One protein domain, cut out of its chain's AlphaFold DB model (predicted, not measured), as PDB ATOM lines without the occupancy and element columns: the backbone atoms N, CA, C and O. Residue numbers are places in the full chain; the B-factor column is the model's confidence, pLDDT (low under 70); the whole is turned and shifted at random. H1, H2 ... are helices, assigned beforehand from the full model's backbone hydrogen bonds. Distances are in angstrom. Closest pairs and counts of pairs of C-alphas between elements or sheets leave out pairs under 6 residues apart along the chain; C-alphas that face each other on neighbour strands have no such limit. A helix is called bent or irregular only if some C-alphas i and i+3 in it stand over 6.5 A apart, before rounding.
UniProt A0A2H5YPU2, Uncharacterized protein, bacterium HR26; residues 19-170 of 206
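This is residues 19 to 170 of the 206 residues of an uncharacterized protein of bacterium HR26 (UniProt A0A2H5YPU2). An elongated block of crossed helices: H4 and H6 pack on each other in the middle, H1, H2 and H3 make one end, and H7 and H8 make the other. H5 runs lengthwise along one side, crossing both H4 and H6. The printed part has 152 residues, with eight named helices, H1 to H8 in chain order, and no named strand; the class is all helix, and the helix packing is mostly crossed. The whole is compact, with a radius of gyration of the C-alphas of 15.4 A, and its outline, 48 by 32 by 26 A, is only just elongated.

The longest helix is H8, residues 153 to 170, 26.5 A from first to last C-alpha, ending at C-alpha 170 at (19.931, 252.235, -175.755). It has a kink of 33 degrees near residue 160 and is only just irregular, with C-alphas 158 and 161 6.8 A apart. H7 is residues 133 to 144, and H6 is residues 114 to 126, 18.1 A long, beginning at C-alpha 114 at (30.866, 251.417, -197.878). H5 is residues 94 to 108, 21.4 A long, and H4 is residues 75 to 87, 18.4 A long. H3 is residues 53 to 62. H2, residues 34 to 46, is only just irregular, with C-alphas 36 and 39 6.7 A apart. H1, residues 19 to 28, begins at C-alpha 19 at (63.302, 261.637, -187.342).

H8 touches H7, closest at the C-alphas of Ala 139 and Ala 163, 4.9 A apart, at a steep tilt of 54 degrees, opposite ways. With residues 160 to 164 alone it touches H6, the hub, closest at the C-alphas of Ala 124 and Ile 164, 6.1 A. H6 touches H4 at a steep tilt of 38 degrees, the same way, with the C-alphas of Met 81 and Ala 122 closest at 5.1 A. H5 is about perpendicular to H4, at 86 degrees, and touches it at Gly 82 and Gln 97, whose C-alphas are closest at 6.4 A. H5 also touches H7, with the C-alphas of Cys 104 and Ala 133 closest at 4.7 A. H2 touches H4, closest at the C-alphas of Pro 39 and Leu 80, 4.7 A. H3 touches H1, closest at the C-alphas of Ala 28 and Ala 57, 4.8 A. H1 and H8 are apart. Every O i to N i+4 pair is within hydrogen-bond range in H1, H3, H4, H5, H6 and H7, against 7 of 9 in H2 and 11 of 14 in H8.

The two C-alphas farthest apart, those of Arg 26 and Asp 145, are 47.9 A apart. The printed part has no cut. The link from H3 to H4, residues 63 to 74, is long. The mean pLDDT of the printed part is 94.7, and residue 170 is under 70.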
ATOM      1  N   GLU A  19      62.642 262.420-188.388       94.31
ATOM      2  CA  GLU A  19      63.302 261.637-187.342       94.31
ATOM      3  C   GLU A  19      62.327 260.637-186.720       94.31
ATOM      4  O   GLU A  19      62.654 259.453-186.598       94.31
ATOM      5  N   PHE A  20      61.097 261.075-186.427       95.12
ATOM      6  CA  PHE A  20      60.031 260.204-185.937       95.12
ATOM      7  C   PHE A  20      59.693 259.111-186.948       95.12
ATOM      8  O   PHE A  20      59.660 257.931-186.605       95.12
ATOM      9  N   LEU A  21      59.536 259.467-188.227       94.75
ATOM     10  CA  LEU A  21      59.289 258.491-189.291       94.75
ATOM     11  C   LEU A  21      60.422 257.459-189.409       94.75
ATOM     12  O   LEU A  21      60.165 256.269-189.600       94.75
ATOM     13  N   ARG A  22      61.684 257.892-189.302       95.31
ATOM     14  CA  ARG A  22      62.843 256.982-189.296       95.31
ATOM     15  C   ARG A  22      62.821 256.062-188.076       95.31
ATOM     16  O   ARG A  22      63.106 254.876-188.223       95.31
ATOM     17  N   ALA A  23      62.471 256.576-186.899       96.00
ATOM     18  CA  ALA A  23      62.337 255.776-185.685       96.00
ATOM     19  C   ALA A  23      61.218 254.730-185.820       96.00
ATOM     20  O   ALA A  23      61.471 253.547-185.600       96.00
ATOM     21  N   VAL A  24      60.039 255.125-186.313       96.88
ATOM     22  CA  VAL A  24      58.906 254.216-186.564       96.88
ATOM     23  C   VAL A  24      59.267 253.136-187.581       96.88
ATOM     24  O   VAL A  24      58.953 251.972-187.364       96.88
ATOM     25  N   ARG A  25      59.972 253.474-188.670       96.62
ATOM     26  CA  ARG A  25      60.449 252.477-189.651       96.62
ATOM     27  C   ARG A  25      61.362 251.432-189.021       96.62
ATOM     28  O   ARG A  25      61.223 250.251-189.325       96.62
ATOM     29  N   ARG A  26      62.289 251.867-188.160       96.50
ATOM     30  CA  ARG A  26      63.189 250.958-187.439       96.50
ATOM     31  C   ARG A  26      62.405 250.043-186.500       96.50
ATOM     32  O   ARG A  26      62.615 248.840-186.549       96.50
ATOM     33  N   ALA A  27      61.482 250.599-185.718       96.62
ATOM     34  CA  ALA A  27      60.664 249.835-184.778       96.62
ATOM     35  C   ALA A  27      59.698 248.860-185.475       96.62
ATOM     36  O   ALA A  27      59.513 247.742-185.009       96.62
ATOM     37  N   ALA A  28      59.110 249.252-186.608       95.06
ATOM     38  CA  ALA A  28      58.184 248.408-187.361       95.06
ATOM     39  C   ALA A  28      58.892 247.290-188.150       95.06
ATOM     40  O   ALA A  28      58.262 246.299-188.503       95.06
ATOM     41  N   GLY A  29      60.182 247.449-188.470       95.88
ATOM     42  CA  GLY A  29      60.950 246.467-189.244       95.88
ATOM     43  C   GLY A  29      60.653 246.462-190.750       95.88
ATOM     44  O   GLY A  29      61.080 245.554-191.458       95.88
ATOM     45  N   TRP A  30      59.940 247.468-191.269       94.44
ATOM     46  CA  TRP A  30      59.632 247.594-192.697       94.44
ATOM     47  C   TRP A  30      59.528 249.055-193.152       94.44
ATOM     48  O   TRP A  30      59.532 250.004-192.361       94.44
ATOM     49  N   ARG A  31      59.448 249.265-194.472       94.12
ATOM     50  CA  ARG A  31      59.408 250.606-195.076       94.12
ATOM     51  C   ARG A  31      58.031 251.263-194.926       94.12
ATOM     52  O   ARG A  31      57.241 251.317-195.866       94.12
ATOM     53  N   VAL A  32      57.782 251.840-193.756       94.69
ATOM     54  CA  VAL A  32      56.588 252.647-193.483       94.69
ATOM     55  C   VAL A  32      56.602 253.950-194.307       94.69
ATOM     56  O   VAL A  32      57.630 254.627-194.417       94.69
ATOM     57  N   SER A  33      55.467 254.325-194.903       92.06
ATOM     58  CA  SER A  33      55.290 255.585-195.645       92.06
ATOM     59  C   SER A  33      54.425 256.563-194.839       92.06
ATOM     60  O   SER A  33      53.637 256.098-194.020       92.06
ATOM     61  N   PRO A  34      54.519 257.889-195.062       92.25
ATOM     62  CA  PRO A  34      53.712 258.880-194.333       92.25
ATOM     63  C   PRO A  34      52.206 258.573-194.316       92.25
ATOM     64  O   PRO A  34      51.601 258.552-193.251       92.25
ATOM     65  N   ARG A  35      51.652 258.144-195.460       91.62
ATOM     66  CA  ARG A  35      50.245 257.720-195.611       91.62
ATOM     67  C   ARG A  35      49.830 256.524-194.745       91.62
ATOM     68  O   ARG A  35      48.648 256.224-194.619       91.62
ATOM     69  N   HIS A  36      50.788 255.767-194.212       92.69
ATOM     70  CA  HIS A  36      50.512 254.719-193.231       92.69
ATOM     71  C   HIS A  36      50.463 255.268-191.800       92.69
ATOM     72  O   HIS A  36      49.725 254.715-190.991       92.69
ATOM     73  N   LEU A  37      51.210 256.337-191.489       94.81
ATOM     74  CA  LEU A  37      51.233 256.948-190.154       94.81
ATOM     75  C   LEU A  37      50.055 257.881-189.919       94.81
ATOM     76  O   LEU A  37      49.506 257.857-188.826       94.81
ATOM     77  N   GLU A  38      49.698 258.703-190.908       95.00
ATOM     78  CA  GLU A  38      48.630 259.710-190.817       95.00
ATOM     79  C   GLU A  38      47.370 259.201-190.082       95.00
ATOM     80  O   GLU A  38      47.060 259.764-189.030       95.00
ATOM     81  N   PRO A  39      46.727 258.089-190.502       95.69
ATOM     82  CA  PRO A  39      45.523 257.574-189.841       95.69
ATOM     83  C   PRO A  39      45.763 257.071-188.409       95.69
ATOM     84  O   PRO A  39      44.867 257.123-187.571       95.69
ATOM     85  N   VAL A  40      46.967 256.580-188.101       97.25
ATOM     86  CA  VAL A  40      47.321 256.120-186.748       97.25
ATOM     87  C   VAL A  40      47.547 257.305-185.817       97.25
ATOM     88  O   VAL A  40      47.054 257.308-184.692       97.25
ATOM     89  N   LEU A  41      48.270 258.322-186.284       96.81
ATOM     90  CA  LEU A  41      48.499 259.550-185.525       96.81
ATOM     91  C   LEU A  41      47.187 260.290-185.269       96.81
ATOM     92  O   LEU A  41      46.983 260.807-184.177       96.81
ATOM     93  N   GLU A  42      46.300 260.323-186.259       96.31
ATOM     94  CA  GLU A  42      44.953 260.864-186.119       96.31
ATOM     95  C   GLU A  42      44.151 260.121-185.048       96.31
ATOM     96  O   GLU A  42      43.695 260.746-184.091       96.31
ATOM     97  N   ALA A  43      44.079 258.791-185.126       96.31
ATOM     98  CA  ALA A  43      43.360 257.990-184.144       96.31
ATOM     99  C   ALA A  43      43.907 258.151-182.710       96.31
ATOM    100  O   ALA A  43      43.136 258.230-181.750       96.31
ATOM    101  N   LEU A  44      45.233 258.243-182.549       96.00
ATOM    102  CA  LEU A  44      45.869 258.504-181.253       96.00
ATOM    103  C   LEU A  44      45.492 259.884-180.698       96.00
ATOM    104  O   LEU A  44      45.145 259.983-179.523       96.00
ATOM    105  N   ARG A  45      45.493 260.930-181.540       95.12
ATOM    106  CA  ARG A  45      45.079 262.284-181.135       95.12
ATOM    107  C   ARG A  45      43.622 262.321-180.682       95.12
ATOM    108  O   ARG A  45      43.355 262.844-179.606       95.12
ATOM    109  N   HIS A  46      42.702 261.746-181.458       94.00
ATOM    110  CA  HIS A  46      41.272 261.761-181.120       94.00
ATOM    111  C   HIS A  46      40.953 260.998-179.835       94.00
ATOM    112  O   HIS A  46      40.102 261.420-179.062       94.00
ATOM    113  N   THR A  47      41.672 259.908-179.570       91.75
ATOM    114  CA  THR A  47      41.473 259.110-178.352       91.75
ATOM    115  C   THR A  47      42.253 259.630-177.144       91.75
ATOM    116  O   THR A  47      42.188 259.021-176.079       91.75
ATOM    117  N   GLY A  48      43.017 260.720-177.287       90.69
ATOM    118  CA  GLY A  48      43.894 261.234-176.230       90.69
ATOM    119  C   GLY A  48      45.005 260.257-175.826       90.69
ATOM    120  O   GLY A  48      45.581 260.384-174.746       90.69
ATOM    121  N   THR A  49      45.307 259.267-176.669       91.00
ATOM    122  CA  THR A  49      46.336 258.264-176.390       91.00
ATOM    123  C   THR A  49      47.713 258.860-176.672       91.00
ATOM    124  O   THR A  49      47.944 259.449-177.730       91.00
ATOM    125  N   SER A  50      48.658 258.678-175.748       91.62
ATOM    126  CA  SER A  50      50.027 259.172-175.911       91.62
ATOM    127  C   SER A  50      50.683 258.627-177.184       91.62
ATOM    128  O   SER A  50      50.634 257.430-177.473       91.62
ATOM    129  N   VAL A  51      51.328 259.517-177.940       94.25
ATOM    130  CA  VAL A  51      52.009 259.166-179.189       94.25
ATOM    131  C   VAL A  51      53.454 258.784-178.888       94.25
ATOM    132  O   VAL A  51      54.267 259.651-178.585       94.25
ATOM    133  N   THR A  52      53.778 257.497-179.014       94.75
ATOM    134  CA  THR A  52      55.156 256.983-178.931       94.75
ATOM    135  C   THR A  52      55.546 256.251-180.214       94.75
ATOM    136  O   THR A  52      54.684 255.811-180.982       94.75
ATOM    137  N   VAL A  53      56.851 256.113-180.462       95.88
ATOM    138  CA  VAL A  53      57.379 255.425-181.652       95.88
ATOM    139  C   VAL A  53      56.923 253.968-181.683       95.88
ATOM    140  O   VAL A  53      56.447 253.492-182.714       95.88
ATOM    141  N   GLU A  54      57.034 253.277-180.553       95.62
ATOM    142  CA  GLU A  54      56.714 251.859-180.398       95.62
ATOM    143  C   GLU A  54      55.223 251.628-180.629       95.62
ATOM    144  O   GLU A  54      54.841 250.751-181.406       95.62
ATOM    145  N   ARG A  55      54.377 252.475-180.027       96.25
ATOM    146  CA  ARG A  55      52.927 252.360-180.167       96.25
ATOM    147  C   ARG A  55      52.480 252.635-181.598       96.25
ATOM    148  O   ARG A  55      51.638 251.914-182.127       96.25
ATOM    149  N   VAL A  56      53.057 253.641-182.257       97.31
ATOM    150  CA  VAL A  56      52.759 253.910-183.671       97.31
ATOM    151  C   VAL A  56      53.234 252.758-184.554       97.31
ATOM    152  O   VAL A  56      52.489 252.333-185.434       97.31
ATOM    153  N   ALA A  57      54.431 252.216-184.322       97.56
ATOM    154  CA  ALA A  57      54.953 251.085-185.086       97.56
ATOM    155  C   ALA A  57      54.070 249.832-184.957       97.56
ATOM    156  O   ALA A  57      53.791 249.179-185.967       97.56
ATOM    157  N   GLU A  58      53.583 249.534-183.751       97.44
ATOM    158  CA  GLU A  58      52.636 248.448-183.485       97.44
ATOM    159  C   GLU A  58      51.335 248.637-184.280       97.44
ATOM    160  O   GLU A  58      50.942 247.764-185.057       97.44
ATOM    161  N   LEU A  59      50.696 249.805-184.154       97.69
ATOM    162  CA  LEU A  59      49.413 250.096-184.799       97.69
ATOM    163  C   LEU A  59      49.523 250.121-186.328       97.69
ATOM    164  O   LEU A  59      48.668 249.571-187.024       97.69
ATOM    165  N   VAL A  60      50.591 250.716-186.865       97.31
ATOM    166  CA  VAL A  60      50.851 250.753-188.311       97.31
ATOM    167  C   VAL A  60      51.099 249.347-188.864       97.31
ATOM    168  O   VAL A  60      50.658 249.035-189.974       97.31
ATOM    169  N   SER A  61      51.756 248.481-188.094       97.12
ATOM    170  CA  SER A  61      51.959 247.079-188.475       97.12
ATOM    171  C   SER A  61      50.655 246.281-188.405       97.12
ATOM    172  O   SER A  61      50.380 245.493-189.308       97.12
ATOM    173  N   ALA A  62      49.797 246.542-187.416       97.06
ATOM    174  CA  ALA A  62      48.499 245.878-187.276       97.06
ATOM    175  C   ALA A  62      47.550 246.131-188.463       97.06
ATOM    176  O   ALA A  62      46.740 245.268-188.802       97.06
ATOM    177  N   ILE A  63      47.651 247.297-189.112       96.12
ATOM    178  CA  ILE A  63      46.840 247.664-190.287       96.12
ATOM    179  C   ILE A  63      47.536 247.382-191.631       96.12
ATOM    180  O   ILE A  63      46.989 247.710-192.693       96.12
ATOM    181  N   HIS A  64      48.748 246.822-191.600       94.62
ATOM    182  CA  HIS A  64      49.525 246.496-192.792       94.62
ATOM    183  C   HIS A  64      48.969 245.258-193.520       94.62
ATOM    184  O   HIS A  64      48.307 244.408-192.927       94.62
ATOM    185  N   GLY A  65      49.230 245.164-194.827       93.00
ATOM    186  CA  GLY A  65      48.869 244.019-195.665       93.00
ATOM    187  C   GLY A  65      48.212 244.392-196.994       93.00
ATOM    188  O   GLY A  65      47.995 245.569-197.313       93.00
ATOM    189  N   ASP A  66      47.860 243.363-197.761       93.19
ATOM    190  CA  ASP A  66      47.309 243.513-199.105       93.19
ATOM    191  C   ASP A  66      45.880 244.053-199.103       93.19
ATOM    192  O   ASP A  66      44.976 243.552-198.427       93.19
ATOM    193  N   ARG A  67      45.660 245.093-199.914       93.44
ATOM    194  CA  ARG A  67      44.365 245.769-200.028       93.44
ATOM    195  C   ARG A  67      43.650 245.394-201.316       93.44
ATOM    196  O   ARG A  67      44.177 245.562-202.419       93.44
ATOM    197  N   SER A  68      42.393 244.991-201.154       94.12
ATOM    198  CA  SER A  68      41.472 244.733-202.263       94.12
ATOM    199  C   SER A  68      41.122 246.010-203.042       94.12
ATOM    200  O   SER A  68      41.216 247.117-202.511       94.12
ATOM    201  N   ALA A  69      40.632 245.865-204.278       94.38
ATOM    202  CA  ALA A  69      40.160 246.991-205.093       94.38
ATOM    203  C   ALA A  69      39.077 247.829-204.384       94.38
ATOM    204  O   ALA A  69      39.094 249.054-204.447       94.38
ATOM    205  N   ARG A  70      38.183 247.176-203.632       93.56
ATOM    206  CA  ARG A  70      37.158 247.826-202.800       93.56
ATOM    207  C   ARG A  70      37.765 248.793-201.779       93.56
ATOM    208  O   ARG A  70      37.298 249.917-201.646       93.56
ATOM    209  N   GLN A  71      38.848 248.392-201.117       94.56
ATOM    210  CA  GLN A  71      39.534 249.227-200.124       94.56
ATOM    211  C   GLN A  71      40.312 250.392-200.737       94.56
ATOM    212  O   GLN A  71      40.605 251.363-200.049       94.56
ATOM    213  N   ARG A  72      40.621 250.329-202.036       93.12
ATOM    214  CA  ARG A  72      41.281 251.426-202.757       93.12
ATOM    215  C   ARG A  72      40.330 252.577-203.102       93.12
ATOM    216  O   ARG A  72      40.823 253.632-203.470       93.12
ATOM    217  N   ARG A  73      39.006 252.399-202.962       93.88
ATOM    218  CA  ARG A  73      38.008 253.460-203.199       93.88
ATOM    219  C   ARG A  73      37.999 254.522-202.094       93.88
ATOM    220  O   ARG A  73      37.905 255.700-202.398       93.88
ATOM    221  N   HIS A  74      38.149 254.105-200.833       94.25
ATOM    222  CA  HIS A  74      38.181 254.996-199.662       94.25
ATOM    223  C   HIS A  74      39.392 254.682-198.762       94.25
ATOM    224  O   HIS A  74      39.218 254.264-197.616       94.25
ATOM    225  N   PRO A  75      40.628 254.787-199.284       94.69
ATOM    226  CA  PRO A  75      41.811 254.225-198.636       94.69
ATOM    227  C   PRO A  75      42.060 254.798-197.241       94.69
ATOM    228  O   PRO A  75      42.452 254.044-196.353       94.69
ATOM    229  N   GLU A  76      41.799 256.090-197.039       95.31
ATOM    230  CA  GLU A  76      42.043 256.748-195.755       95.31
ATOM    231  C   GLU A  76      41.028 256.323-194.694       95.31
ATOM    232  O   GLU A  76      41.436 255.870-193.629       95.31
ATOM    233  N   LEU A  77      39.728 256.295-195.013       96.31
ATOM    234  CA  LEU A  77      38.699 255.804-194.087       96.31
ATOM    235  C   LEU A  77      38.927 254.343-193.670       96.31
ATOM    236  O   LEU A  77      38.769 253.992-192.501       96.31
ATOM    237  N   TRP A  78      39.344 253.480-194.603       97.62
ATOM    238  CA  TRP A  78      39.692 252.092-194.277       97.62
ATOM    239  C   TRP A  78      40.867 252.004-193.300       97.62
ATOM    240  O   TRP A  78      40.826 251.202-192.364       97.62
ATOM    241  N   ARG A  79      41.916 252.811-193.502       97.06
ATOM    242  CA  ARG A  79      43.074 252.830-192.599       97.06
ATOM    243  C   ARG A  79      42.730 253.433-191.247       97.06
ATOM    244  O   ARG A  79      43.161 252.872-190.248       97.06
ATOM    245  N   LEU A  80      41.957 254.514-191.220       97.81
ATOM    246  CA  LEU A  80      41.528 255.181-189.997       97.81
ATOM    247  C   LEU A  80      40.659 254.247-189.145       97.81
ATOM    248  O   LEU A  80      40.966 254.006-187.981       97.81
ATOM    249  N   MET A  81      39.658 253.598-189.749       97.88
ATOM    250  CA  MET A  81      38.887 252.546-189.078       97.88
ATOM    251  C   MET A  81      39.797 251.404-188.596       97.88
ATOM    252  O   MET A  81      39.634 250.909-187.482       97.88
ATOM    253  N   GLY A  82      40.765 250.980-189.416       98.06
ATOM    254  CA  GLY A  82      41.770 249.994-189.021       98.06
ATOM    255  C   GLY A  82      42.568 250.424-187.788       98.06
ATOM    256  O   GLY A  82      42.744 249.624-186.872       98.06
ATOM    257  N   ALA A  83      43.004 251.681-187.728       98.25
ATOM    258  CA  ALA A  83      43.746 252.225-186.597       98.25
ATOM    259  C   ALA A  83      42.902 252.189-185.316       98.25
ATOM    260  O   ALA A  83      43.382 251.719-184.286       98.25
ATOM    261  N   TYR A  84      41.625 252.571-185.388       98.44
ATOM    262  CA  TYR A  84      40.711 252.459-184.250       98.44
ATOM    263  C   TYR A  84      40.444 251.004-183.831       98.44
ATOM    264  O   TYR A  84      40.394 250.717-182.635       98.44
ATOM    265  N   LEU A  85      40.322 250.061-184.775       98.38
ATOM    266  CA  LEU A  85      40.224 248.632-184.443       98.38
ATOM    267  C   LEU A  85      41.472 248.161-183.685       98.38
ATOM    268  O   LEU A  85      41.337 247.520-182.644       98.38
ATOM    269  N   ALA A  86      42.663 248.521-184.168       98.00
ATOM    270  CA  ALA A  86      43.928 248.162-183.534       98.00
ATOM    271  C   ALA A  86      44.068 248.784-182.135       98.00
ATOM    272  O   ALA A  86      44.478 248.102-181.197       98.00
ATOM    273  N   LEU A  87      43.657 250.046-181.959       97.12
ATOM    274  CA  LEU A  87      43.629 250.709-180.651       97.12
ATOM    275  C   LEU A  87      42.727 249.983-179.651       97.12
ATOM    276  O   LEU A  87      43.084 249.872-178.482       97.12
ATOM    277  N   GLN A  88      41.604 249.433-180.116       96.62
ATOM    278  CA  GLN A  88      40.696 248.613-179.308       96.62
ATOM    279  C   GLN A  88      41.149 247.146-179.168       96.62
ATOM    280  O   GLN A  88      40.364 246.310-178.720       96.62
ATOM    281  N   GLY A  89      42.371 246.798-179.589       96.69
ATOM    282  CA  GLY A  89      42.907 245.435-179.512       96.69
ATOM    283  C   GLY A  89      42.219 244.433-180.448       96.69
ATOM    284  O   GLY A  89      42.285 243.224-180.222       96.69
ATOM    285  N   LYS A  90      41.526 244.907-181.488       97.69
ATOM    286  CA  LYS A  90      40.810 244.062-182.455       97.69
ATOM    287  C   LYS A  90      41.682 243.776-183.681       97.69
ATOM    288  O   LYS A  90      42.508 244.608-184.056       97.69
ATOM    289  N   PRO A  91      41.456 242.643-184.377       97.50
ATOM    290  CA  PRO A  91      42.114 242.373-185.650       97.50
ATOM    291  C   PRO A  91      41.867 243.508-186.649       97.50
ATOM    292  O   PRO A  91      40.721 243.817-186.985       97.50
ATOM    293  N   ALA A  92      42.953 244.123-187.111       97.38
ATOM    294  CA  ALA A  92      42.913 245.368-187.871       97.38
ATOM    295  C   ALA A  92      43.528 245.264-189.272       97.38
ATOM    296  O   ALA A  92      43.492 246.237-190.025       97.38
ATOM    297  N   HIS A  93      44.045 244.095-189.654       97.00
ATOM    298  CA  HIS A  93      44.588 243.864-190.991       97.00
ATOM    299  C   HIS A  93      43.484 243.981-192.069       97.00
ATOM    300  O   HIS A  93      42.294 243.813-191.768       97.00
ATOM    301  N   PRO A  94      43.827 244.235-193.348       97.56
ATOM    302  CA  PRO A  94      42.847 244.552-194.394       97.56
ATOM    303  C   PRO A  94      41.705 243.543-194.573       97.56
ATOM    304  O   PRO A  94      40.584 243.925-194.905       97.56
ATOM    305  N   GLU A  95      41.948 242.251-194.368       97.75
ATOM    306  CA  GLU A  95      40.894 241.235-194.413       97.75
ATOM    307  C   GLU A  95      39.932 241.317-193.220       97.75
ATOM    308  O   GLU A  95      38.716 241.297-193.426       97.75
ATOM    309  N   ALA A  96      40.439 241.498-191.998       97.88
ATOM    310  CA  ALA A  96      39.604 241.670-190.812       97.88
ATOM    311  C   ALA A  96      38.726 242.924-190.910       97.88
ATOM    312  O   ALA A  96      37.536 242.870-190.583       97.88
ATOM    313  N   GLN A  97      39.273 244.016-191.450       98.06
ATOM    314  CA  GLN A  97      38.515 245.227-191.765       98.06
ATOM    315  C   GLN A  97      37.336 244.915-192.703       98.06
ATOM    316  O   GLN A  97      36.190 245.276-192.421       98.06
ATOM    317  N   ARG A  98      37.583 244.203-193.815       97.88
ATOM    318  CA  ARG A  98      36.522 243.810-194.763       97.88
ATOM    319  C   ARG A  98      35.469 242.931-194.099       97.88
ATOM    320  O   ARG A  98      34.276 243.131-194.336       97.88
ATOM    321  N   ALA A  99      35.896 241.982-193.271       97.88
ATOM    322  CA  ALA A  99      34.996 241.115-192.524       97.88
ATOM    323  C   ALA A  99      34.126 241.917-191.542       97.88
ATOM    324  O   ALA A  99      32.928 241.646-191.434       97.88
ATOM    325  N   PHE A 100      34.695 242.922-190.870       98.31
ATOM    326  CA  PHE A 100      33.968 243.837-189.989       98.31
ATOM    327  C   PHE A 100      32.886 244.616-190.742       98.31
ATOM    328  O   PHE A 100      31.710 244.484-190.401       98.31
ATOM    329  N   ILE A 101      33.237 245.316-191.824       97.81
ATOM    330  CA  ILE A 101      32.250 246.046-192.636       97.81
ATOM    331  C   ILE A 101      31.206 245.095-193.233       97.81
ATOM    332  O   ILE A 101      30.023 245.428-193.288       97.81
ATOM    333  N   GLY A 102      31.599 243.880-193.623       97.75
ATOM    334  CA  GLY A 102      30.662 242.846-194.063       97.75
ATOM    335  C   GLY A 102      29.644 242.453-192.985       97.75
ATOM    336  O   GLY A 102      28.472 242.252-193.303       97.75
ATOM    337  N   ARG A 103      30.055 242.375-191.710       97.88
ATOM    338  CA  ARG A 103      29.134 242.157-190.579       97.88
ATOM    339  C   ARG A 103      28.195 243.344-190.381       97.88
ATOM    340  O   ARG A 103      27.000 243.115-190.225       97.88
ATOM    341  N   CYS A 104      28.704 244.577-190.429       97.81
ATOM    342  CA  CYS A 104      27.878 245.785-190.327       97.81
ATOM    343  C   CYS A 104      26.816 245.817-191.433       97.81
ATOM    344  O   CYS A 104      25.629 245.939-191.140       97.81
ATOM    345  N   ARG A 105      27.217 245.584-192.691       97.44
ATOM    346  CA  ARG A 105      26.298 245.541-193.837       97.44
ATOM    347  C   ARG A 105      25.181 244.519-193.654       97.44
ATOM    348  O   ARG A 105      24.026 244.851-193.879       97.44
ATOM    349  N   ARG A 106      25.495 243.297-193.206       97.31
ATOM    350  CA  ARG A 106      24.471 242.260-192.962       97.31
ATOM    351  C   ARG A 106      23.435 242.667-191.916       97.31
ATOM    352  O   ARG A 106      22.313 242.181-191.969       97.31
ATOM    353  N   LEU A 107      23.810 243.517-190.963       97.06
ATOM    354  CA  LEU A 107      22.889 244.013-189.947       97.06
ATOM    355  C   LEU A 107      22.055 245.191-190.444       97.06
ATOM    356  O   LEU A 107      20.936 245.347-189.973       97.06
ATOM    357  N   VAL A 108      22.558 246.025-191.353       94.81
ATOM    358  CA  VAL A 108      21.812 247.202-191.826       94.81
ATOM    359  C   VAL A 108      20.964 246.887-193.059       94.81
ATOM    360  O   VAL A 108      19.770 247.160-193.048       94.81
ATOM    361  N   GLY A 109      21.563 246.296-194.093       92.94
ATOM    362  CA  GLY A 109      20.954 246.080-195.408       92.94
ATOM    363  C   GLY A 109      22.015 246.071-196.513       92.94
ATOM    364  O   GLY A 109      23.059 246.709-196.378       92.94
ATOM    365  N   ALA A 110      21.774 245.328-197.599       88.81
ATOM    366  CA  ALA A 110      22.764 245.116-198.664       88.81
ATOM    367  C   ALA A 110      23.141 246.404-199.419       88.81
ATOM    368  O   ALA A 110      24.311 246.576-199.760       88.81
ATOM    369  N   GLU A 111      22.181 247.314-199.586       89.75
ATOM    370  CA  GLU A 111      22.317 248.547-200.375       89.75
ATOM    371  C   GLU A 111      23.144 249.644-199.688       89.75
ATOM    372  O   GLU A 111      23.463 250.664-200.292       89.75
ATOM    373  N   VAL A 112      23.531 249.455-198.422       93.12
ATOM    374  CA  VAL A 112      24.276 250.488-197.697       93.12
ATOM    375  C   VAL A 112      25.703 250.612-198.223       93.12
ATOM    376  O   VAL A 112      26.486 249.644-198.236       93.12
ATOM    377  N   SER A 113      26.045 251.846-198.598       92.69
ATOM    378  CA  SER A 113      27.348 252.211-199.140       92.69
ATOM    379  C   SER A 113      28.482 251.919-198.153       92.69
ATOM    380  O   SER A 113      28.334 251.987-196.932       92.69
ATOM    381  N   ASP A 114      29.652 251.565-198.691       93.69
ATOM    382  CA  ASP A 114      30.866 251.417-197.878       93.69
ATOM    383  C   ASP A 114      31.226 252.714-197.165       93.69
ATOM    384  O   ASP A 114      31.620 252.670-196.006       93.69
ATOM    385  N   PHE A 115      31.088 253.839-197.867       94.94
ATOM    386  CA  PHE A 115      31.400 255.160-197.345       94.94
ATOM    387  C   PHE A 115      30.662 255.426-196.031       94.94
ATOM    388  O   PHE A 115      31.319 255.682-195.027       94.94
ATOM    389  N   LEU A 116      29.337 255.244-195.997       95.81
ATOM    390  CA  LEU A 116      28.538 255.489-194.795       95.81
ATOM    391  C   LEU A 116      28.936 254.562-193.636       95.81
ATOM    392  O   LEU A 116      29.098 255.008-192.503       95.81
ATOM    393  N   LEU A 117      29.147 253.268-193.909       97.19
ATOM    394  CA  LEU A 117      29.581 252.313-192.881       97.19
ATOM    395  C   LEU A 117      30.959 252.668-192.306       97.19
ATOM    396  O   LEU A 117      31.188 252.490-191.111       97.19
ATOM    397  N   LEU A 118      31.877 253.129-193.158       97.62
ATOM    398  CA  LEU A 118      33.226 253.518-192.765       97.62
ATOM    399  C   LEU A 118      33.239 254.844-192.007       97.62
ATOM    400  O   LEU A 118      33.936 254.926-191.004       97.62
ATOM    401  N   ALA A 119      32.462 255.835-192.447       96.81
ATOM    402  CA  ALA A 119      32.336 257.130-191.786       96.81
ATOM    403  C   ALA A 119      31.783 256.964-190.362       96.81
ATOM    404  O   ALA A 119      32.405 257.407-189.403       96.81
ATOM    405  N   VAL A 120      30.704 256.189-190.200       97.94
ATOM    406  CA  VAL A 120      30.152 255.875-188.871       97.94
ATOM    407  C   VAL A 120      31.149 255.106-188.007       97.94
ATOM    408  O   VAL A 120      31.245 255.352-186.808       97.94
ATOM    409  N   ALA A 121      31.893 254.158-188.581       98.06
ATOM    410  CA  ALA A 121      32.909 253.435-187.824       98.06
ATOM    411  C   ALA A 121      34.080 254.347-187.418       98.06
ATOM    412  O   ALA A 121      34.559 254.243-186.294       98.06
ATOM    413  N   ALA A 122      34.536 255.243-188.291       97.19
ATOM    414  CA  ALA A 122      35.576 256.211-187.964       97.19
ATOM    415  C   ALA A 122      35.115 257.159-186.847       97.19
ATOM    416  O   ALA A 122      35.826 257.288-185.852       97.19
ATOM    417  N   GLU A 123      33.903 257.709-186.950       97.50
ATOM    418  CA  GLU A 123      33.328 258.593-185.929       97.50
ATOM    419  C   GLU A 123      33.140 257.870-184.589       97.50
ATOM    420  O   GLU A 123      33.528 258.370-183.536       97.50
ATOM    421  N   ALA A 124      32.614 256.639-184.608       97.38
ATOM    422  CA  ALA A 124      32.494 255.827-183.400       97.38
ATOM    423  C   ALA A 124      33.862 255.602-182.736       97.38
ATOM    424  O   ALA A 124      33.975 255.683-181.514       97.38
ATOM    425  N   GLY A 125      34.899 255.332-183.535       96.75
ATOM    426  CA  GLY A 125      36.270 255.188-183.054       96.75
ATOM    427  C   GLY A 125      36.820 256.478-182.444       96.75
ATOM    428  O   GLY A 125      37.370 256.431-181.343       96.75
ATOM    429  N   ALA A 126      36.616 257.615-183.115       96.38
ATOM    430  CA  ALA A 126      37.031 258.938-182.650       96.38
ATOM    431  C   ALA A 126      36.351 259.319-181.326       96.38
ATOM    432  O   ALA A 126      37.005 259.807-180.409       96.38
ATOM    433  N   ALA A 127      35.064 258.997-181.184       95.38
ATOM    434  CA  ALA A 127      34.280 259.207-179.969       95.38
ATOM    435  C   ALA A 127      34.558 258.173-178.853       95.38
ATOM    436  O   ALA A 127      33.832 258.127-177.853       95.38
ATOM    437  N   GLY A 128      35.551 257.291-179.024       93.94
ATOM    438  CA  GLY A 128      35.911 256.263-178.044       93.94
ATOM    439  C   GLY A 128      34.842 255.181-177.838       93.94
ATOM    440  O   GLY A 128      34.850 254.482-176.825       93.94
ATOM    441  N   LYS A 129      33.898 255.036-178.773       95.44
ATOM    442  CA  LYS A 129      32.816 254.045-178.706       95.44
ATOM    443  C   LYS A 129      33.279 252.674-179.201       95.44
ATOM    444  O   LYS A 129      34.211 252.566-180.009       95.44
ATOM    445  N   PRO A 130      32.629 251.583-178.757       93.56
ATOM    446  CA  PRO A 130      33.005 250.247-179.191       93.56
ATOM    447  C   PRO A 130      32.797 250.071-180.701       93.56
ATOM    448  O   PRO A 130      31.690 250.216-181.221       93.56
ATOM    449  N   LEU A 131      33.853 249.654-181.409       96.88
ATOM    450  CA  LEU A 131      33.763 249.226-182.807       96.88
ATOM    451  C   LEU A 131      33.171 247.826-182.908       96.88
ATOM    452  O   LEU A 131      33.857 246.830-183.165       96.88
ATOM    453  N   GLU A 132      31.880 247.747-182.637       96.62
ATOM    454  CA  GLU A 132      31.072 246.548-182.762       96.62
ATOM    455  C   GLU A 132      30.065 246.705-183.891       96.62
ATOM    456  O   GLU A 132      29.451 247.756-184.068       96.62
ATOM    457  N   ALA A 133      29.840 245.620-184.636       97.00
ATOM    458  CA  ALA A 133      28.956 245.664-185.795       97.00
ATOM    459  C   ALA A 133      27.524 246.086-185.428       97.00
ATOM    460  O   ALA A 133      26.871 246.762-186.213       97.00
ATOM    461  N   ARG A 134      27.043 245.721-184.230       96.69
ATOM    462  CA  ARG A 134      25.713 246.116-183.738       96.69
ATOM    463  C   ARG A 134      25.628 247.606-183.416       96.69
ATOM    464  O   ARG A 134      24.616 248.217-183.742       96.69
ATOM    465  N   PHE A 135      26.670 248.171-182.805       97.25
ATOM    466  CA  PHE A 135      26.731 249.598-182.496       97.25
ATOM    467  C   PHE A 135      26.755 250.428-183.784       97.25
ATOM    468  O   PHE A 135      25.877 251.263-183.993       97.25
ATOM    469  N   VAL A 136      27.673 250.105-184.703       97.69
ATOM    470  CA  VAL A 136      27.764 250.765-186.017       97.69
ATOM    471  C   VAL A 136      26.452 250.627-186.786       97.69
ATOM    472  O   VAL A 136      25.926 251.616-187.283       97.69
ATOM    473  N   ALA A 137      25.859 249.430-186.836       96.69
ATOM    474  CA  ALA A 137      24.591 249.229-187.533       96.69
ATOM    475  C   ALA A 137      23.438 250.058-186.944       96.69
ATOM    476  O   ALA A 137      22.581 250.522-187.690       96.69
ATOM    477  N   ARG A 138      23.410 250.257-185.621       95.88
ATOM    478  CA  ARG A 138      22.406 251.096-184.952       95.88
ATOM    479  C   ARG A 138      22.558 252.563-185.346       95.88
ATOM    480  O   ARG A 138      21.567 253.170-185.741       95.88
ATOM    481  N   ALA A 139      23.777 253.096-185.282       97.12
ATOM    482  CA  ALA A 139      24.064 254.469-185.689       97.12
ATOM    483  C   ALA A 139      23.726 254.695-187.174       97.12
ATOM    484  O   ALA A 139      23.049 255.659-187.516       97.12
ATOM    485  N   VAL A 140      24.093 253.753-188.050       97.12
ATOM    486  CA  VAL A 140      23.756 253.825-189.481       97.12
ATOM    487  C   VAL A 140      22.243 253.828-189.701       97.12
ATOM    488  O   VAL A 140      21.751 254.635-190.477       97.12
ATOM    489  N   ARG A 141      21.478 252.960-189.028       96.12
ATOM    490  CA  ARG A 141      20.009 252.959-189.162       96.12
ATOM    491  C   ARG A 141      19.399 254.290-188.729       96.12
ATOM    492  O   ARG A 141      18.563 254.824-189.441       96.12
ATOM    493  N   TRP A 142      19.876 254.850-187.618       96.31
ATOM    494  CA  TRP A 142      19.427 256.159-187.142       96.31
ATOM    495  C   TRP A 142      19.671 257.281-188.166       96.31
ATOM    496  O   TRP A 142      18.838 258.181-188.291       96.31
ATOM    497  N   LEU A 143      20.792 257.212-188.897       95.88
ATOM    498  CA  LEU A 143      21.124 258.124-189.996       95.88
ATOM    499  C   LEU A 143      20.211 257.916-191.208       95.88
ATOM    500  O   LEU A 143      19.703 258.884-191.770       95.88
ATOM    501  N   LEU A 144      19.972 256.664-191.602       94.19
ATOM    502  CA  LEU A 144      19.090 256.340-192.727       94.19
ATOM    503  C   LEU A 144      17.653 256.817-192.480       94.19
ATOM    504  O   LEU A 144      17.054 257.397-193.381       94.19
ATOM    505  N   ASP A 145      17.146 256.685-191.251       93.19
ATOM    506  CA  ASP A 145      15.830 257.205-190.846       93.19
ATOM    507  C   ASP A 145      15.725 258.744-190.964       93.19
ATOM    508  O   ASP A 145      14.633 259.304-190.883       93.19
ATOM    509  N   ARG A 146      16.856 259.440-191.147       92.56
ATOM    510  CA  ARG A 146      16.976 260.900-191.302       92.56
ATOM    511  C   ARG A 146      17.432 261.331-192.695       92.56
ATOM    512  O   ARG A 146      17.819 262.479-192.871       92.56
ATOM    513  N   GLY A 147      17.388 260.430-193.676       88.12
ATOM    514  CA  GLY A 147      17.710 260.757-195.067       88.12
ATOM    515  C   GLY A 147      19.203 260.744-195.402       88.12
ATOM    516  O   GLY A 147      19.584 261.190-196.478       88.12
ATOM    517  N   ALA A 148      20.066 260.175-194.551       84.56
ATOM    518  CA  ALA A 148      21.514 260.154-194.797       84.56
ATOM    519  C   ALA A 148      21.956 259.364-196.046       84.56
ATOM    520  O   ALA A 148      23.127 259.398-196.408       84.56
ATOM    521  N   ALA A 149      21.052 258.626-196.696       82.19
ATOM    522  CA  ALA A 149      21.339 257.982-197.977       82.19
ATOM    523  C   ALA A 149      21.561 259.000-199.111       82.19
ATOM    524  O   ALA A 149      22.290 258.704-200.054       82.19
ATOM    525  N   GLU A 150      20.940 260.175-198.999       83.56
ATOM    526  CA  GLU A 150      20.975 261.257-199.990       83.56
ATOM    527  C   GLU A 150      21.765 262.475-199.492       83.56
ATOM    528  O   GLU A 150      21.958 263.427-200.243       83.56
ATOM    529  N   ALA A 151      22.227 262.437-198.239       82.00
ATOM    530  CA  ALA A 151      22.990 263.517-197.640       82.00
ATOM    531  C   ALA A 151      24.345 263.692-198.334       82.00
ATOM    532  O   ALA A 151      25.040 262.718-198.652       82.00
ATOM    533  N   ASP A 152      24.729 264.947-198.530       88.19
ATOM    534  CA  ASP A 152      26.087 265.289-198.932       88.19
ATOM    535  C   ASP A 152      27.080 265.073-197.760       88.19
ATOM    536  O   ASP A 152      26.673 264.801-196.623       88.19
ATOM    537  N   PRO A 153      28.401 265.120-198.014       84.56
ATOM    538  CA  PRO A 153      29.396 264.901-196.968       84.56
ATOM    539  C   PRO A 153      29.310 265.890-195.798       84.56
ATOM    540  O   PRO A 153      29.516 265.478-194.662       84.56
ATOM    541  N   GLU A 154      28.971 267.156-196.049       88.00
ATOM    542  CA  GLU A 154      28.907 268.192-195.006       88.00
ATOM    543  C   GLU A 154      27.730 267.935-194.057       88.00
ATOM    544  O   GLU A 154      27.882 267.932-192.835       88.00
ATOM    545  N   GLN A 155      26.565 267.607-194.617       90.00
ATOM    546  CA  GLN A 155      25.392 267.183-193.855       90.00
ATOM    547  C   GLN A 155      25.668 265.907-193.059       90.00
ATOM    548  O   GLN A 155      25.201 265.757-191.926       90.00
ATOM    549  N   LEU A 156      26.415 264.965-193.643       91.12
ATOM    550  CA  LEU A 156      26.782 263.742-192.946       91.12
ATOM    551  C   LEU A 156      27.681 264.040-191.738       91.12
ATOM    552  O   LEU A 156      27.424 263.487-190.668       91.12
ATOM    553  N   ASP A 157      28.663 264.930-191.878       89.94
ATOM    554  CA  ASP A 157      29.575 265.324-190.799       89.94
ATOM    555  C   ASP A 157      28.827 265.949-189.606       89.94
ATOM    556  O   ASP A 157      29.145 265.659-188.451       89.94
ATOM    557  N   GLU A 158      27.759 266.714-189.849       91.31
ATOM    558  CA  GLU A 158      26.905 267.247-188.776       91.31
ATOM    559  C   GLU A 158      26.054 266.170-188.077       91.31
ATOM    560  O   GLU A 158      25.758 266.255-186.877       91.31
ATOM    561  N   LEU A 159      25.617 265.156-188.826       94.19
ATOM    562  CA  LEU A 159      24.734 264.101-188.322       94.19
ATOM    563  C   LEU A 159      25.493 262.971-187.617       94.19
ATOM    564  O   LEU A 159      24.920 262.308-186.745       94.19
ATOM    565  N   LEU A 160      26.754 262.742-187.981       95.50
ATOM    566  CA  LEU A 160      27.583 261.643-187.493       95.50
ATOM    567  C   LEU A 160      27.716 261.630-185.957       95.50
ATOM    568  O   LEU A 160      27.326 260.615-185.365       95.50
ATOM    569  N   PRO A 161      28.126 262.721-185.276       95.56
ATOM    570  CA  PRO A 161      28.210 262.745-183.814       95.56
ATOM    571  C   PRO A 161      26.870 262.419-183.144       95.56
ATOM    572  O   PRO A 161      26.800 261.593-182.230       95.56
ATOM    573  N   ARG A 162      25.768 262.980-183.666       95.12
ATOM    574  CA  ARG A 162      24.409 262.746-183.145       95.12
ATOM    575  C   ARG A 162      23.982 261.287-183.293       95.12
ATOM    576  O   ARG A 162      23.317 260.743-182.411       95.12
ATOM    577  N   ALA A 163      24.375 260.631-184.382       95.94
ATOM    578  CA  ALA A 163      24.110 259.214-184.591       95.94
ATOM    579  C   ALA A 163      24.874 258.331-183.595       95.94
ATOM    580  O   ALA A 163      24.322 257.349-183.087       95.94
ATOM    581  N   ILE A 164      26.126 258.687-183.290       96.94
ATOM    582  CA  ILE A 164      26.949 257.989-182.297       96.94
ATOM    583  C   ILE A 164      26.375 258.158-180.883       96.94
ATOM    584  O   ILE A 164      26.286 257.182-180.124       96.94
ATOM    585  N   GLU A 165      25.934 259.363-180.530       95.06
ATOM    586  CA  GLU A 165      25.240 259.631-179.269       95.06
ATOM    587  C   GLU A 165      23.939 258.828-179.175       95.06
ATOM    588  O   GLU A 165      23.761 258.043-178.240       95.06
ATOM    589  N   ALA A 166      23.073 258.913-180.187       93.69
ATOM    590  CA  ALA A 166      21.813 258.174-180.226       93.69
ATOM    591  C   ALA A 166      22.018 256.657-180.107       93.69
ATOM    592  O   ALA A 166      21.265 255.970-179.407       93.69
ATOM    593  N   ALA A 167      23.064 256.119-180.739       93.88
ATOM    594  CA  ALA A 167      23.405 254.710-180.622       93.88
ATOM    595  C   ALA A 167      23.877 254.318-179.211       93.88
ATOM    596  O   ALA A 167      23.698 253.159-178.826       93.88
ATOM    597  N   SER A 168      24.428 255.256-178.434       91.38
ATOM    598  CA  SER A 168      24.904 255.030-177.062       91.38
ATOM    599  C   SER A 168      23.766 254.951-176.033       91.38
ATOM    600  O   SER A 168      23.895 254.245-175.038       91.38
ATOM    601  N   HIS A 169      22.627 255.607-176.267       82.44
ATOM    602  CA  HIS A 169      21.557 255.743-175.264       82.44
ATOM    603  C   HIS A 169      20.650 254.509-175.061       82.44
ATOM    604  O   HIS A 169      19.787 254.525-174.185       82.44
ATOM    605  N   ILE A 170      20.826 253.417-175.817       66.38
ATOM    606  CA  ILE A 170      19.931 252.235-175.755       66.38
ATOM    607  C   ILE A 170      20.518 251.084-174.900       66.38
ATOM    608  O   ILE A 170      20.077 249.942-175.003       66.38
TER     609      ILE A 170